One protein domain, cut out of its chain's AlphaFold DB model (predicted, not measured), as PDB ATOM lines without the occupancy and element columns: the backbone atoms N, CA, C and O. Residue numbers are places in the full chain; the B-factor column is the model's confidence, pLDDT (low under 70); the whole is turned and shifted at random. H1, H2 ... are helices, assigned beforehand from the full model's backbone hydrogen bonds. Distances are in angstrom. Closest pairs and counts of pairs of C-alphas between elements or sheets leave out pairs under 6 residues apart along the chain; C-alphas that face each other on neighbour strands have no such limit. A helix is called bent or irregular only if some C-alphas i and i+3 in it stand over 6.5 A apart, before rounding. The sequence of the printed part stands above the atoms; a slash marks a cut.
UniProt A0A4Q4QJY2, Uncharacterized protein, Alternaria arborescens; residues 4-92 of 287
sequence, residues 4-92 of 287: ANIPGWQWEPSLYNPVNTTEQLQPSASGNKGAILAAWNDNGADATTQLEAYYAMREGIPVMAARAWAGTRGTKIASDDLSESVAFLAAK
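What this domain is: This is residues 4 to 92 of the 287 residues of an uncharacterized protein of Alternaria arborescens (UniProt A0A4Q4QJY2). Little regular structure is here: a long loop, residues 4 to 49, coils near the far end of H2, then runs back on one side of H1 and H2, which follow each other nearly in line, while H3 lies crosswise on the other side. The printed part has 89 residues with three named helices, H1, H2, H3, and no named strand; the class is all helix, with 32 residues in named elements. It is loose, radius of gyration of the C-alphas 15.3 A, spanning 39 by 31 by 25 A.

How they stand to each other: Past residue 49, find H1, residues 50 to 58, and H2, residues 60 to 73, which meet only through their tight link. H3, residues 82 to 90, is close to but not clearly touching H2, about perpendicular at 73 degrees; the closest C-alphas, of Pro 62 and Val 86, are 7.6 A apart. H3 is also close to but not clearly touching H1, at a steep tilt of 57 degrees, opposite ways; the C-alphas of Arg 58 and Val 86, the closest, are 7.9 A apart. Every O i to N i+4 pair is within hydrogen-bond range in H3, 4 of 5 in H1 and 8 of 10 in H2.

Where its parts are: Find C-alpha 50 at (177.301, 174.747, 193.549); H1 runs 12.4 A from there. H2 runs 19.3 A and is irregular: C-alphas 69 and 72 are 9.5 A apart. H3 runs 11.7 A to C-alpha 90 at (168.166, 176.018, 208.306).

The domain as a whole: The C-alphas farthest apart, of Ser 28 and Asp 46, are 42.6 A apart. The printed part has no cut, and no printed residue is under 70 in pLDDT.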
ATOM      1  N   ALA A   4     175.923 149.565 209.968       92.81
ATOM      2  CA  ALA A   4     176.212 148.149 209.712       92.81
ATOM      3  C   ALA A   4     174.954 147.275 209.487       92.81
ATOM      4  O   ALA A   4     174.957 146.086 209.796       92.81
ATOM      5  N   ASN A   5     173.857 147.865 208.989       91.81
ATOM      6  CA  ASN A   5     172.549 147.216 208.839       91.81
ATOM      7  C   ASN A   5     171.949 146.662 210.145       91.81
ATOM      8  O   ASN A   5     171.058 145.815 210.104       91.81
ATOM      9  N   ILE A   6     172.386 147.157 211.308       91.75
ATOM     10  CA  ILE A   6     171.831 146.757 212.603       91.75
ATOM     11  C   ILE A   6     170.692 147.714 212.989       91.75
ATOM     12  O   ILE A   6     170.925 148.925 213.103       91.75
ATOM     13  N   PRO A   7     169.462 147.207 213.211       90.56
ATOM     14  CA  PRO A   7     168.312 148.033 213.559       90.56
ATOM     15  C   PRO A   7     168.564 148.949 214.761       90.56
ATOM     16  O   PRO A   7     168.924 148.500 215.848       90.56
ATOM     17  N   GLY A   8     168.353 150.251 214.566       86.50
ATOM     18  CA  GLY A   8     168.451 151.255 215.627       86.50
ATOM     19  C   GLY A   8     169.876 151.609 216.062       86.50
ATOM     20  O   GLY A   8     170.031 152.408 216.995       86.50
ATOM     21  N   TRP A   9     170.902 151.062 215.404       89.81
ATOM     22  CA  TRP A   9     172.289 151.453 215.626       89.81
ATOM     23  C   TRP A   9     172.588 152.726 214.833       89.81
ATOM     24  O   TRP A   9     172.605 152.717 213.606       89.81
ATOM     25  N   GLN A  10     172.764 153.856 215.515       91.00
ATOM     26  CA  GLN A  10     173.064 155.131 214.857       91.00
ATOM     27  C   GLN A  10     174.569 155.370 214.850       91.00
ATOM     28  O   GLN A  10     175.227 155.130 215.859       91.00
ATOM     29  N   TRP A  11     175.086 155.847 213.715       92.81
ATOM     30  CA  TRP A  11     176.498 156.179 213.557       92.81
ATOM     31  C   TRP A  11     176.957 157.204 214.607       92.81
ATOM     32  O   TRP A  11     176.212 158.119 214.952       92.81
ATOM     33  N   GLU A  12     178.185 157.059 215.093       92.69
ATOM     34  CA  GLU A  12     178.930 158.050 215.875       92.69
ATOM     35  C   GLU A  12     180.438 157.814 215.665       92.69
ATOM     36  O   GLU A  12     180.795 156.760 215.137       92.69
ATOM     37  N   PRO A  13     181.335 158.753 216.017       93.19
ATOM     38  CA  PRO A  13     182.740 158.690 215.608       93.19
ATOM     39  C   PRO A  13     183.527 157.428 215.985       93.19
ATOM     40  O   PRO A  13     184.555 157.170 215.364       93.19
ATOM     41  N   SER A  14     183.127 156.654 216.999       93.00
ATOM     42  CA  SER A  14     183.789 155.379 217.324       93.00
ATOM     43  C   SER A  14     183.352 154.214 216.420       93.00
ATOM     44  O   SER A  14     184.073 153.219 216.308       93.00
ATOM     45  N   LEU A  15     182.236 154.383 215.700       93.62
ATOM     46  CA  LEU A  15     181.702 153.462 214.699       93.62
ATOM     47  C   LEU A  15     182.218 153.828 213.303       93.62
ATOM     48  O   LEU A  15     181.693 154.723 212.640       93.62
ATOM     49  N   TYR A  16     183.238 153.123 212.828       92.06
ATOM     50  CA  TYR A  16     183.888 153.421 211.550       92.06
ATOM     51  C   TYR A  16     183.888 152.249 210.564       92.06
ATOM     52  O   TYR A  16     183.967 152.487 209.361       92.06
ATOM     53  N   ASN A  17     183.773 151.000 211.032       93.44
ATOM     54  CA  ASN A  17     183.778 149.826 210.155       93.44
ATOM     55  C   ASN A  17     182.366 149.220 210.021       93.44
ATOM     56  O   ASN A  17     181.969 148.415 210.864       93.44
ATOM     57  N   PRO A  18     181.575 149.566 208.989       92.81
ATOM     58  CA  PRO A  18     180.226 149.023 208.830       92.81
ATOM     59  C   PRO A  18     180.200 147.549 208.385       92.81
ATOM     60  O   PRO A  18     179.126 146.957 208.357       92.81
ATOM     61  N   VAL A  19     181.348 146.966 208.018       94.56
ATOM     62  CA  VAL A  19     181.459 145.584 207.519       94.56
ATOM     63  C   VAL A  19     181.883 144.629 208.633       94.56
ATOM     64  O   VAL A  19     181.265 143.583 208.808       94.56
ATOM     65  N   ASN A  20     182.912 144.993 209.405       94.38
ATOM     66  CA  ASN A  20     183.379 144.212 210.546       94.38
ATOM     67  C   ASN A  20     183.093 144.943 211.862       94.38
ATOM     68  O   ASN A  20     183.859 145.793 212.318       94.38
ATOM     69  N   THR A  21     181.982 144.587 212.503       94.25
ATOM     70  CA  THR A  21     181.506 145.284 213.702       94.25
ATOM     71  C   THR A  21     182.345 145.015 214.949       94.25
ATOM     72  O   THR A  21     182.156 145.700 215.949       94.25
ATOM     73  N   THR A  22     183.270 144.051 214.921       93.69
ATOM     74  CA  THR A  22     184.189 143.796 216.044       93.69
ATOM     75  C   THR A  22     185.383 144.745 216.056       93.69
ATOM     76  O   THR A  22     186.095 144.808 217.051       93.69
ATOM     77  N   GLU A  23     185.617 145.474 214.963       94.12
ATOM     78  CA  GLU A  23     186.746 146.395 214.816       94.12
ATOM     79  C   GLU A  23     186.410 147.833 215.225       94.12
ATOM     80  O   GLU A  23     187.201 148.724 214.963       94.12
ATOM     81  N   GLN A  24     185.274 148.110 215.873       94.19
ATOM     82  CA  GLN A  24     184.996 149.483 216.314       94.19
ATOM     83  C   GLN A  24     185.984 149.951 217.382       94.19
ATOM     84  O   GLN A  24     186.515 149.165 218.172       94.19
ATOM     85  N   LEU A  25     186.183 151.265 217.448       93.31
ATOM     86  CA  LEU A  25     186.932 151.848 218.548       93.31
ATOM     87  C   LEU A  25     186.082 151.813 219.816       93.31
ATOM     88  O   LEU A  25     184.858 151.913 219.781       93.31
ATOM     89  N   GLN A  26     186.743 151.737 220.968       89.69
ATOM     90  CA  GLN A  26     186.073 152.097 222.213       89.69
ATOM     91  C   GLN A  26     185.719 153.596 222.166       89.69
ATOM     92  O   GLN A  26     186.555 154.384 221.712       89.69
ATOM     93  N   PRO A  27     184.554 154.032 222.679       83.00
ATOM     94  CA  PRO A  27     184.155 155.442 222.640       83.00
ATOM     95  C   PRO A  27     185.179 156.414 223.252       83.00
ATOM     96  O   PRO A  27     185.255 157.571 222.855       83.00
ATOM     97  N   SER A  28     185.991 155.949 224.206       85.56
ATOM     98  CA  SER A  28     187.047 156.723 224.871       85.56
ATOM     99  C   SER A  28     188.454 156.477 224.310       85.56
ATOM    100  O   SER A  28     189.441 156.795 224.978       85.56
ATOM    101  N   ALA A  29     188.584 155.859 223.134       91.50
ATOM    102  CA  ALA A  29     189.881 155.582 222.530       91.50
ATOM    103  C   ALA A  29     190.636 156.896 222.262       91.50
ATOM    104  O   ALA A  29     190.202 157.724 221.466       91.50
ATOM    105  N   SER A  30     191.796 157.077 222.897       92.31
ATOM    106  CA  SER A  30     192.567 158.332 222.854       92.31
ATOM    107  C   SER A  30     193.059 158.721 221.453       92.31
ATOM    108  O   SER A  30     193.297 159.906 221.187       92.31
ATOM    109  N   GLY A  31     193.199 157.734 220.561       91.75
ATOM    110  CA  GLY A  31     193.537 157.918 219.150       91.75
ATOM    111  C   GLY A  31     192.375 158.415 218.287       91.75
ATOM    112  O   GLY A  31     192.626 158.956 217.214       91.75
ATOM    113  N   ASN A  32     191.127 158.295 218.749       91.12
ATOM    114  CA  ASN A  32     189.976 158.825 218.029       91.12
ATOM    115  C   ASN A  32     189.833 160.327 218.295       91.12
ATOM    116  O   ASN A  32     189.619 160.746 219.434       91.12
ATOM    117  N   LYS A  33     189.960 161.148 217.251       91.31
ATOM    118  CA  LYS A  33     189.806 162.610 217.338       91.31
ATOM    119  C   LYS A  33     188.464 163.110 216.806       91.31
ATOM    120  O   LYS A  33     188.231 164.313 216.820       91.31
ATOM    121  N   GLY A  34     187.590 162.206 216.372       90.81
ATOM    122  CA  GLY A  34     186.319 162.531 215.742       90.81
ATOM    123  C   GLY A  34     186.254 161.999 214.315       90.81
ATOM    124  O   GLY A  34     186.914 161.023 213.966       90.81
ATOM    125  N   ALA A  35     185.442 162.651 213.492       91.88
ATOM    126  CA  ALA A  35     185.191 162.252 212.115       91.88
ATOM    127  C   ALA A  35     185.006 163.478 211.219       91.88
ATOM    128  O   ALA A  35     184.748 164.580 211.704       91.88
ATOM    129  N   ILE A  36     185.113 163.267 209.909       93.44
ATOM    130  CA  ILE A  36     184.918 164.291 208.883       93.44
ATOM    131  C   ILE A  36     183.863 163.775 207.907       93.44
ATOM    132  O   ILE A  36     183.973 162.654 207.412       93.44
ATOM    133  N   LEU A  37     182.847 164.596 207.640       92.38
ATOM    134  CA  LEU A  37     181.937 164.396 206.516       92.38
ATOM    135  C   LEU A  37     182.586 164.994 205.266       92.38
ATOM    136  O   LEU A  37     183.048 166.132 205.304       92.38
ATOM    137  N   ALA A  38     182.605 164.238 204.173       92.12
ATOM    138  CA  ALA A  38     183.125 164.693 202.892       92.12
ATOM    139  C   ALA A  38     182.116 164.393 201.782       92.12
ATOM    140  O   ALA A  38     181.535 163.308 201.750       92.12
ATOM    141  N   ALA A  39     181.954 165.345 200.867       89.44
ATOM    142  CA  ALA A  39     181.304 165.138 199.584       89.44
ATOM    143  C   ALA A  39     182.351 165.292 198.481       89.44
ATOM    144  O   ALA A  39     183.154 166.226 198.506       89.44
ATOM    145  N   TRP A  40     182.335 164.366 197.529       88.44
ATOM    146  CA  TRP A  40     183.220 164.371 196.375       88.44
ATOM    147  C   TRP A  40     182.386 164.577 195.114       88.44
ATOM    148  O   TRP A  40     181.441 163.832 194.863       88.44
ATOM    149  N   ASN A  41     182.736 165.601 194.339       85.31
ATOM    150  CA  ASN A  41     182.133 165.882 193.039       85.31
ATOM    151  C   ASN A  41     183.085 165.383 191.948       85.31
ATOM    152  O   ASN A  41     183.731 166.182 191.277       85.31
ATOM    153  N   ASP A  42     183.203 164.062 191.808       84.50
ATOM    154  CA  ASP A  42     184.179 163.418 190.912       84.50
ATOM    155  C   ASP A  42     184.045 163.874 189.450       84.50
ATOM    156  O   ASP A  42     185.043 163.982 188.743       84.50
ATOM    157  N   ASN A  43     182.816 164.179 189.017       84.44
ATOM    158  CA  ASN A  43     182.508 164.675 187.670       84.44
ATOM    159  C   ASN A  43     182.386 166.211 187.606       84.44
ATOM    160  O   ASN A  43     182.010 166.754 186.575       84.44
ATOM    161  N   GLY A  44     182.674 166.926 188.701       88.31
ATOM    162  CA  GLY A  44     182.636 168.388 188.752       88.31
ATOM    163  C   GLY A  44     181.327 168.996 188.232       88.31
ATOM    164  O   GLY A  44     180.232 168.534 188.568       88.31
ATOM    165  N   ALA A  45     181.468 170.029 187.399       89.38
ATOM    166  CA  ALA A  45     180.353 170.745 186.780       89.38
ATOM    167  C   ALA A  45     179.532 169.882 185.809       89.38
ATOM    168  O   ALA A  45     178.376 170.200 185.554       89.38
ATOM    169  N   ASP A  46     180.063 168.748 185.345       87.75
ATOM    170  CA  ASP A  46     179.305 167.843 184.479       87.75
ATOM    171  C   ASP A  46     178.237 167.050 185.254       87.75
ATOM    172  O   ASP A  46     177.402 166.386 184.648       87.75
ATOM    173  N   ALA A  47     178.213 167.118 186.592       86.25
ATOM    174  CA  ALA A  47     177.205 166.433 187.409       86.25
ATOM    175  C   ALA A  47     176.512 167.297 188.471       86.25
ATOM    176  O   ALA A  47     175.383 166.988 188.872       86.25
ATOM    177  N   THR A  48     177.177 168.351 188.953       88.50
ATOM    178  CA  THR A  48     176.741 169.073 190.152       88.50
ATOM    179  C   THR A  48     177.038 170.568 190.039       88.50
ATOM    180  O   THR A  48     178.195 170.966 189.924       88.50
ATOM    181  N   THR A  49     176.012 171.413 190.165       90.75
ATOM    182  CA  THR A  49     176.168 172.851 190.415       90.75
ATOM    183  C   THR A  49     176.495 173.128 191.886       90.75
ATOM    184  O   THR A  49     176.303 172.295 192.775       90.75
ATOM    185  N   GLN A  50     176.944 174.347 192.185       87.44
ATOM    186  CA  GLN A  50     177.301 174.747 193.549       87.44
ATOM    187  C   GLN A  50     176.149 174.584 194.556       87.44
ATOM    188  O   GLN A  50     176.362 174.080 195.661       87.44
ATOM    189  N   LEU A  51     174.921 174.975 194.189       89.25
ATOM    190  CA  LEU A  51     173.775 174.859 195.094       89.25
ATOM    191  C   LEU A  51     173.358 173.395 195.293       89.25
ATOM    192  O   LEU A  51     172.936 172.994 196.374       89.25
ATOM    193  N   GLU A  52     173.523 172.570 194.270       88.81
ATOM    194  CA  GLU A  52     173.228 171.145 194.359       88.81
ATOM    195  C   GLU A  52     174.217 170.410 195.267       88.81
ATOM    196  O   GLU A  52     173.810 169.529 196.026       88.81
ATOM    197  N   ALA A  53     175.487 170.828 195.287       88.94
ATOM    198  CA  ALA A  53     176.463 170.337 196.258       88.94
ATOM    199  C   ALA A  53     176.041 170.655 197.705       88.94
ATOM    200  O   ALA A  53     176.228 169.829 198.602       88.94
ATOM    201  N   TYR A  54     175.431 171.826 197.942       90.00
ATOM    202  CA  TYR A  54     174.824 172.141 199.236       90.00
ATOM    203  C   TYR A  54     173.663 171.190 199.551       90.00
ATOM    204  O   TYR A  54     173.666 170.582 200.623       90.00
ATOM    205  N   TYR A  55     172.713 170.997 198.631       89.50
ATOM    206  CA  TYR A  55     171.567 170.108 198.861       89.50
ATOM    207  C   TYR A  55     171.978 168.655 199.133       89.50
ATOM    208  O   TYR A  55     171.395 168.026 200.014       89.50
ATOM    209  N   ALA A  56     173.032 168.156 198.481       88.44
ATOM    210  CA  ALA A  56     173.570 166.815 198.719       88.44
ATOM    211  C   ALA A  56     174.087 166.605 200.157       88.44
ATOM    212  O   ALA A  56     174.083 165.485 200.667       88.44
ATOM    213  N   MET A  57     174.526 167.675 200.829       90.25
ATOM    214  CA  MET A  57     175.045 167.620 202.202       90.25
ATOM    215  C   MET A  57     174.087 168.192 203.251       90.25
ATOM    216  O   MET A  57     174.307 167.982 204.445       90.25
ATOM    217  N   ARG A  58     173.044 168.915 202.828       91.62
ATOM    218  CA  ARG A  58     172.161 169.731 203.675       91.62
ATOM    219  C   ARG A  58     171.632 168.981 204.890       91.62
ATOM    220  O   ARG A  58     171.712 169.496 206.001       91.62
ATOM    221  N   GLU A  59     171.134 167.764 204.695       90.88
ATOM    222  CA  GLU A  59     170.630 166.930 205.794       90.88
ATOM    223  C   GLU A  59     171.750 166.186 206.539       90.88
ATOM    224  O   GLU A  59     171.663 165.958 207.746       90.88
ATOM    225  N   GLY A  60     172.842 165.848 205.847       91.44
ATOM    226  CA  GLY A  60     173.978 165.122 206.418       91.44
ATOM    227  C   GLY A  60     174.769 165.931 207.449       91.44
ATOM    228  O   GLY A  60     175.197 165.375 208.459       91.44
ATOM    229  N   ILE A  61     174.929 167.242 207.236       92.19
ATOM    230  CA  ILE A  61     175.653 168.147 208.146       92.19
ATOM    231  C   ILE A  61     175.075 168.117 209.575       92.19
ATOM    232  O   ILE A  61     175.827 167.799 210.500       92.19
ATOM    233  N   PRO A  62     173.777 168.405 209.813       91.94
ATOM    234  CA  PRO A  62     173.217 168.401 211.163       91.94
ATOM    235  C   PRO A  62     173.190 167.002 211.787       91.94
ATOM    236  O   PRO A  62     173.429 166.872 212.990       91.94
ATOM    237  N   VAL A  63     172.970 165.946 210.993       91.62
ATOM    238  CA  VAL A  63     173.042 164.554 211.469       91.62
ATOM    239  C   VAL A  63     174.445 164.230 211.975       91.62
ATOM    240  O   VAL A  63     174.604 163.767 213.109       91.62
ATOM    241  N   MET A  64     175.466 164.508 211.161       92.75
ATOM    242  CA  MET A  64     176.862 164.276 211.517       92.75
ATOM    243  C   MET A  64     177.260 165.116 212.727       92.75
ATOM    244  O   MET A  64     177.826 164.567 213.668       92.75
ATOM    245  N   ALA A  65     176.899 166.401 212.763       93.00
ATOM    246  CA  ALA A  65     177.200 167.288 213.883       93.00
ATOM    247  C   ALA A  65     176.581 166.784 215.197       93.00
ATOM    248  O   ALA A  65     177.273 166.698 216.212       93.00
ATOM    249  N   ALA A  66     175.308 166.377 215.182       92.69
ATOM    250  CA  ALA A  66     174.634 165.845 216.364       92.69
ATOM    251  C   ALA A  66     175.310 164.566 216.885       92.69
ATOM    252  O   ALA A  66     175.498 164.409 218.095       92.69
ATOM    253  N   ARG A  67     175.697 163.654 215.982       92.25
ATOM    254  CA  ARG A  67     176.380 162.401 216.343       92.25
ATOM    255  C   ARG A  67     177.823 162.622 216.782       92.25
ATOM    256  O   ARG A  67     178.247 162.012 217.756       92.25
ATOM    257  N   ALA A  68     178.558 163.511 216.123       92.12
ATOM    258  CA  ALA A  68     179.933 163.841 216.478       92.12
ATOM    259  C   ALA A  68     180.024 164.548 217.836       92.12
ATOM    260  O   ALA A  68     180.937 164.275 218.611       92.12
ATOM    261  N   TRP A  69     179.060 165.418 218.149       92.50
ATOM    262  CA  TRP A  69     179.025 166.150 219.413       92.50
ATOM    263  C   TRP A  69     178.602 165.275 220.596       92.50
ATOM    264  O   TRP A  69     179.255 165.251 221.641       92.50
ATOM    265  N   ALA A  70     177.475 164.574 220.458       90.56
ATOM    266  CA  ALA A  70     176.852 163.883 221.583       90.56
ATOM    267  C   ALA A  70     177.225 162.393 221.668       90.56
ATOM    268  O   ALA A  70     177.105 161.792 222.742       90.56
ATOM    269  N   GLY A  71     177.674 161.793 220.562       87.31
ATOM    270  CA  GLY A  71     177.925 160.360 220.457       87.31
ATOM    271  C   GLY A  71     176.707 159.535 220.872       87.31
ATOM    272  O   GLY A  71     175.557 159.877 220.577       87.31
ATOM    273  N   THR A  72     176.952 158.475 221.638       83.88
ATOM    274  CA  THR A  72     175.910 157.604 222.207       83.88
ATOM    275  C   THR A  72     175.102 158.242 223.341       83.88
ATOM    276  O   THR A  72     174.054 157.715 223.705       83.88
ATOM    277  N   ARG A  73     175.553 159.374 223.902       86.88
ATOM    278  CA  ARG A  73     174.861 160.074 225.002       86.88
ATOM    279  C   ARG A  73     173.727 160.977 224.515       86.88
ATOM    280  O   ARG A  73     172.915 161.414 225.323       86.88
ATOM    281  N   GLY A  74     173.701 161.302 223.223       85.62
ATOM    282  CA  GLY A  74     172.670 162.149 222.630       85.62
ATOM    283  C   GLY A  74     171.374 161.396 222.351       85.62
ATOM    284  O   GLY A  74     171.387 160.201 222.059       85.62
ATOM    285  N   THR A  75     170.255 162.123 222.354       88.19
ATOM    286  CA  THR A  75     168.945 161.617 221.918       88.19
ATOM    287  C   THR A  75     169.058 160.964 220.548       88.19
ATOM    288  O   THR A  75     169.728 161.506 219.674       88.19
ATOM    289  N   LYS A  76     168.425 159.808 220.331       88.38
ATOM    290  CA  LYS A  76     168.401 159.175 219.004       88.38
ATOM    291  C   LYS A  76     167.725 160.101 217.993       88.38
ATOM    292  O   LYS A  76     166.701 160.699 218.301       88.38
ATOM    293  N   ILE A  77     168.292 160.207 216.794       88.56
ATOM    294  CA  ILE A  77     167.681 160.983 215.709       88.56
ATOM    295  C   ILE A  77     166.472 160.198 215.193       88.56
ATOM    296  O   ILE A  77     166.623 159.031 214.824       88.56
ATOM    297  N   ALA A  78     165.296 160.818 215.180       87.75
ATOM    298  CA  ALA A  78     164.143 160.298 214.457       87.75
ATOM    299  C   ALA A  78     164.342 160.608 212.968       87.75
ATOM    300  O   ALA A  78     164.522 161.769 212.605       87.75
ATOM    301  N   SER A  79     164.399 159.581 212.115       83.12
ATOM    302  CA  SER A  79     164.569 159.780 210.668       83.12
ATOM    303  C   SER A  79     163.405 160.540 210.051       83.12
ATOM    304  O   SER A  79     163.615 161.322 209.134       83.12
ATOM    305  N   ASP A  80     162.208 160.302 210.573       87.50
ATOM    306  CA  ASP A  80     160.959 160.718 209.943       87.50
ATOM    307  C   ASP A  80     160.747 162.232 210.092       87.50
ATOM    308  O   ASP A  80     160.232 162.872 209.184       87.50
ATOM    309  N   ASP A  81     161.267 162.824 211.172       87.81
ATOM    310  CA  ASP A  81     161.186 164.266 211.440       87.81
ATOM    311  C   ASP A  81     162.410 165.042 210.916       87.81
ATOM    312  O   ASP A  81     162.505 166.261 211.097       87.81
ATOM    313  N   LEU A  82     163.405 164.353 210.338       88.38
ATOM    314  CA  LEU A  82     164.701 164.955 210.018       88.38
ATOM    315  C   LEU A  82     164.560 166.071 208.983       88.38
ATOM    316  O   LEU A  82     165.034 167.180 209.228       88.38
ATOM    317  N   SER A  83     163.914 165.787 207.851       87.88
ATOM    318  CA  SER A  83     163.826 166.746 206.747       87.88
ATOM    319  C   SER A  83     163.054 168.004 207.160       87.88
ATOM    320  O   SER A  83     163.533 169.123 206.966       87.88
ATOM    321  N   GLU A  84     161.928 167.834 207.863       89.62
ATOM    322  CA  GLU A  84     161.141 168.947 208.408       89.62
ATOM    323  C   GLU A  84     161.933 169.767 209.435       89.62
ATOM    324  O   GLU A  84     161.937 171.001 209.392       89.62
ATOM    325  N   SER A  85     162.666 169.097 210.332       90.88
ATOM    326  CA  SER A  85     163.510 169.761 211.331       90.88
ATOM    327  C   SER A  85     164.618 170.583 210.676       90.88
ATOM    328  O   SER A  85     164.866 171.725 211.073       90.88
ATOM    329  N   VAL A  86     165.284 170.021 209.662       91.31
ATOM    330  CA  VAL A  86     166.335 170.711 208.907       91.31
ATOM    331  C   VAL A  86     165.753 171.900 208.158       91.31
ATOM    332  O   VAL A  86     166.295 172.994 208.280       91.31
ATOM    333  N   ALA A  87     164.628 171.735 207.462       88.31
ATOM    334  CA  ALA A  87     163.968 172.826 206.753       88.31
ATOM    335  C   ALA A  87     163.586 173.984 207.692       88.31
ATOM    336  O   ALA A  87     163.835 175.150 207.380       88.31
ATOM    337  N   PHE A  88     163.049 173.675 208.874       89.50
ATOM    338  CA  PHE A  88     162.666 174.683 209.860       89.50
ATOM    339  C   PHE A  88     163.862 175.429 210.466       89.50
ATOM    340  O   PHE A  88     163.800 176.646 210.665       89.50
ATOM    341  N   LEU A  89     164.938 174.712 210.804       90.56
ATOM    342  CA  LEU A  89     166.101 175.290 211.481       90.56
ATOM    343  C   LEU A  89     167.059 175.989 210.510       90.56
ATOM    344  O   LEU A  89     167.571 177.057 210.845       90.56
ATOM    345  N   ALA A  90     167.277 175.436 209.313       89.06
ATOM    346  CA  ALA A  90     168.166 176.018 208.306       89.06
ATOM    347  C   ALA A  90     167.693 177.413 207.872       89.06
ATOM    348  O   ALA A  90     168.507 178.328 207.774       89.06
ATOM    349  N   ALA A  91     166.378 177.613 207.741       87.75
ATOM    350  CA  ALA A  91     165.779 178.913 207.433       87.75
ATOM    351  C   ALA A  91     166.002 179.982 208.525       87.75
ATOM    352  O   ALA A  91     165.764 181.165 208.296       87.75
ATOM    353  N   LYS A  92     166.430 179.577 209.728       89.88
ATOM    354  CA  LYS A  92     166.695 180.463 210.872       89.88
ATOM    355  C   LYS A  92     168.182 180.625 211.169       89.88
ATOM    356  O   LYS A  92     168.529 181.287 212.150       89.88
TER     357      LYS A  92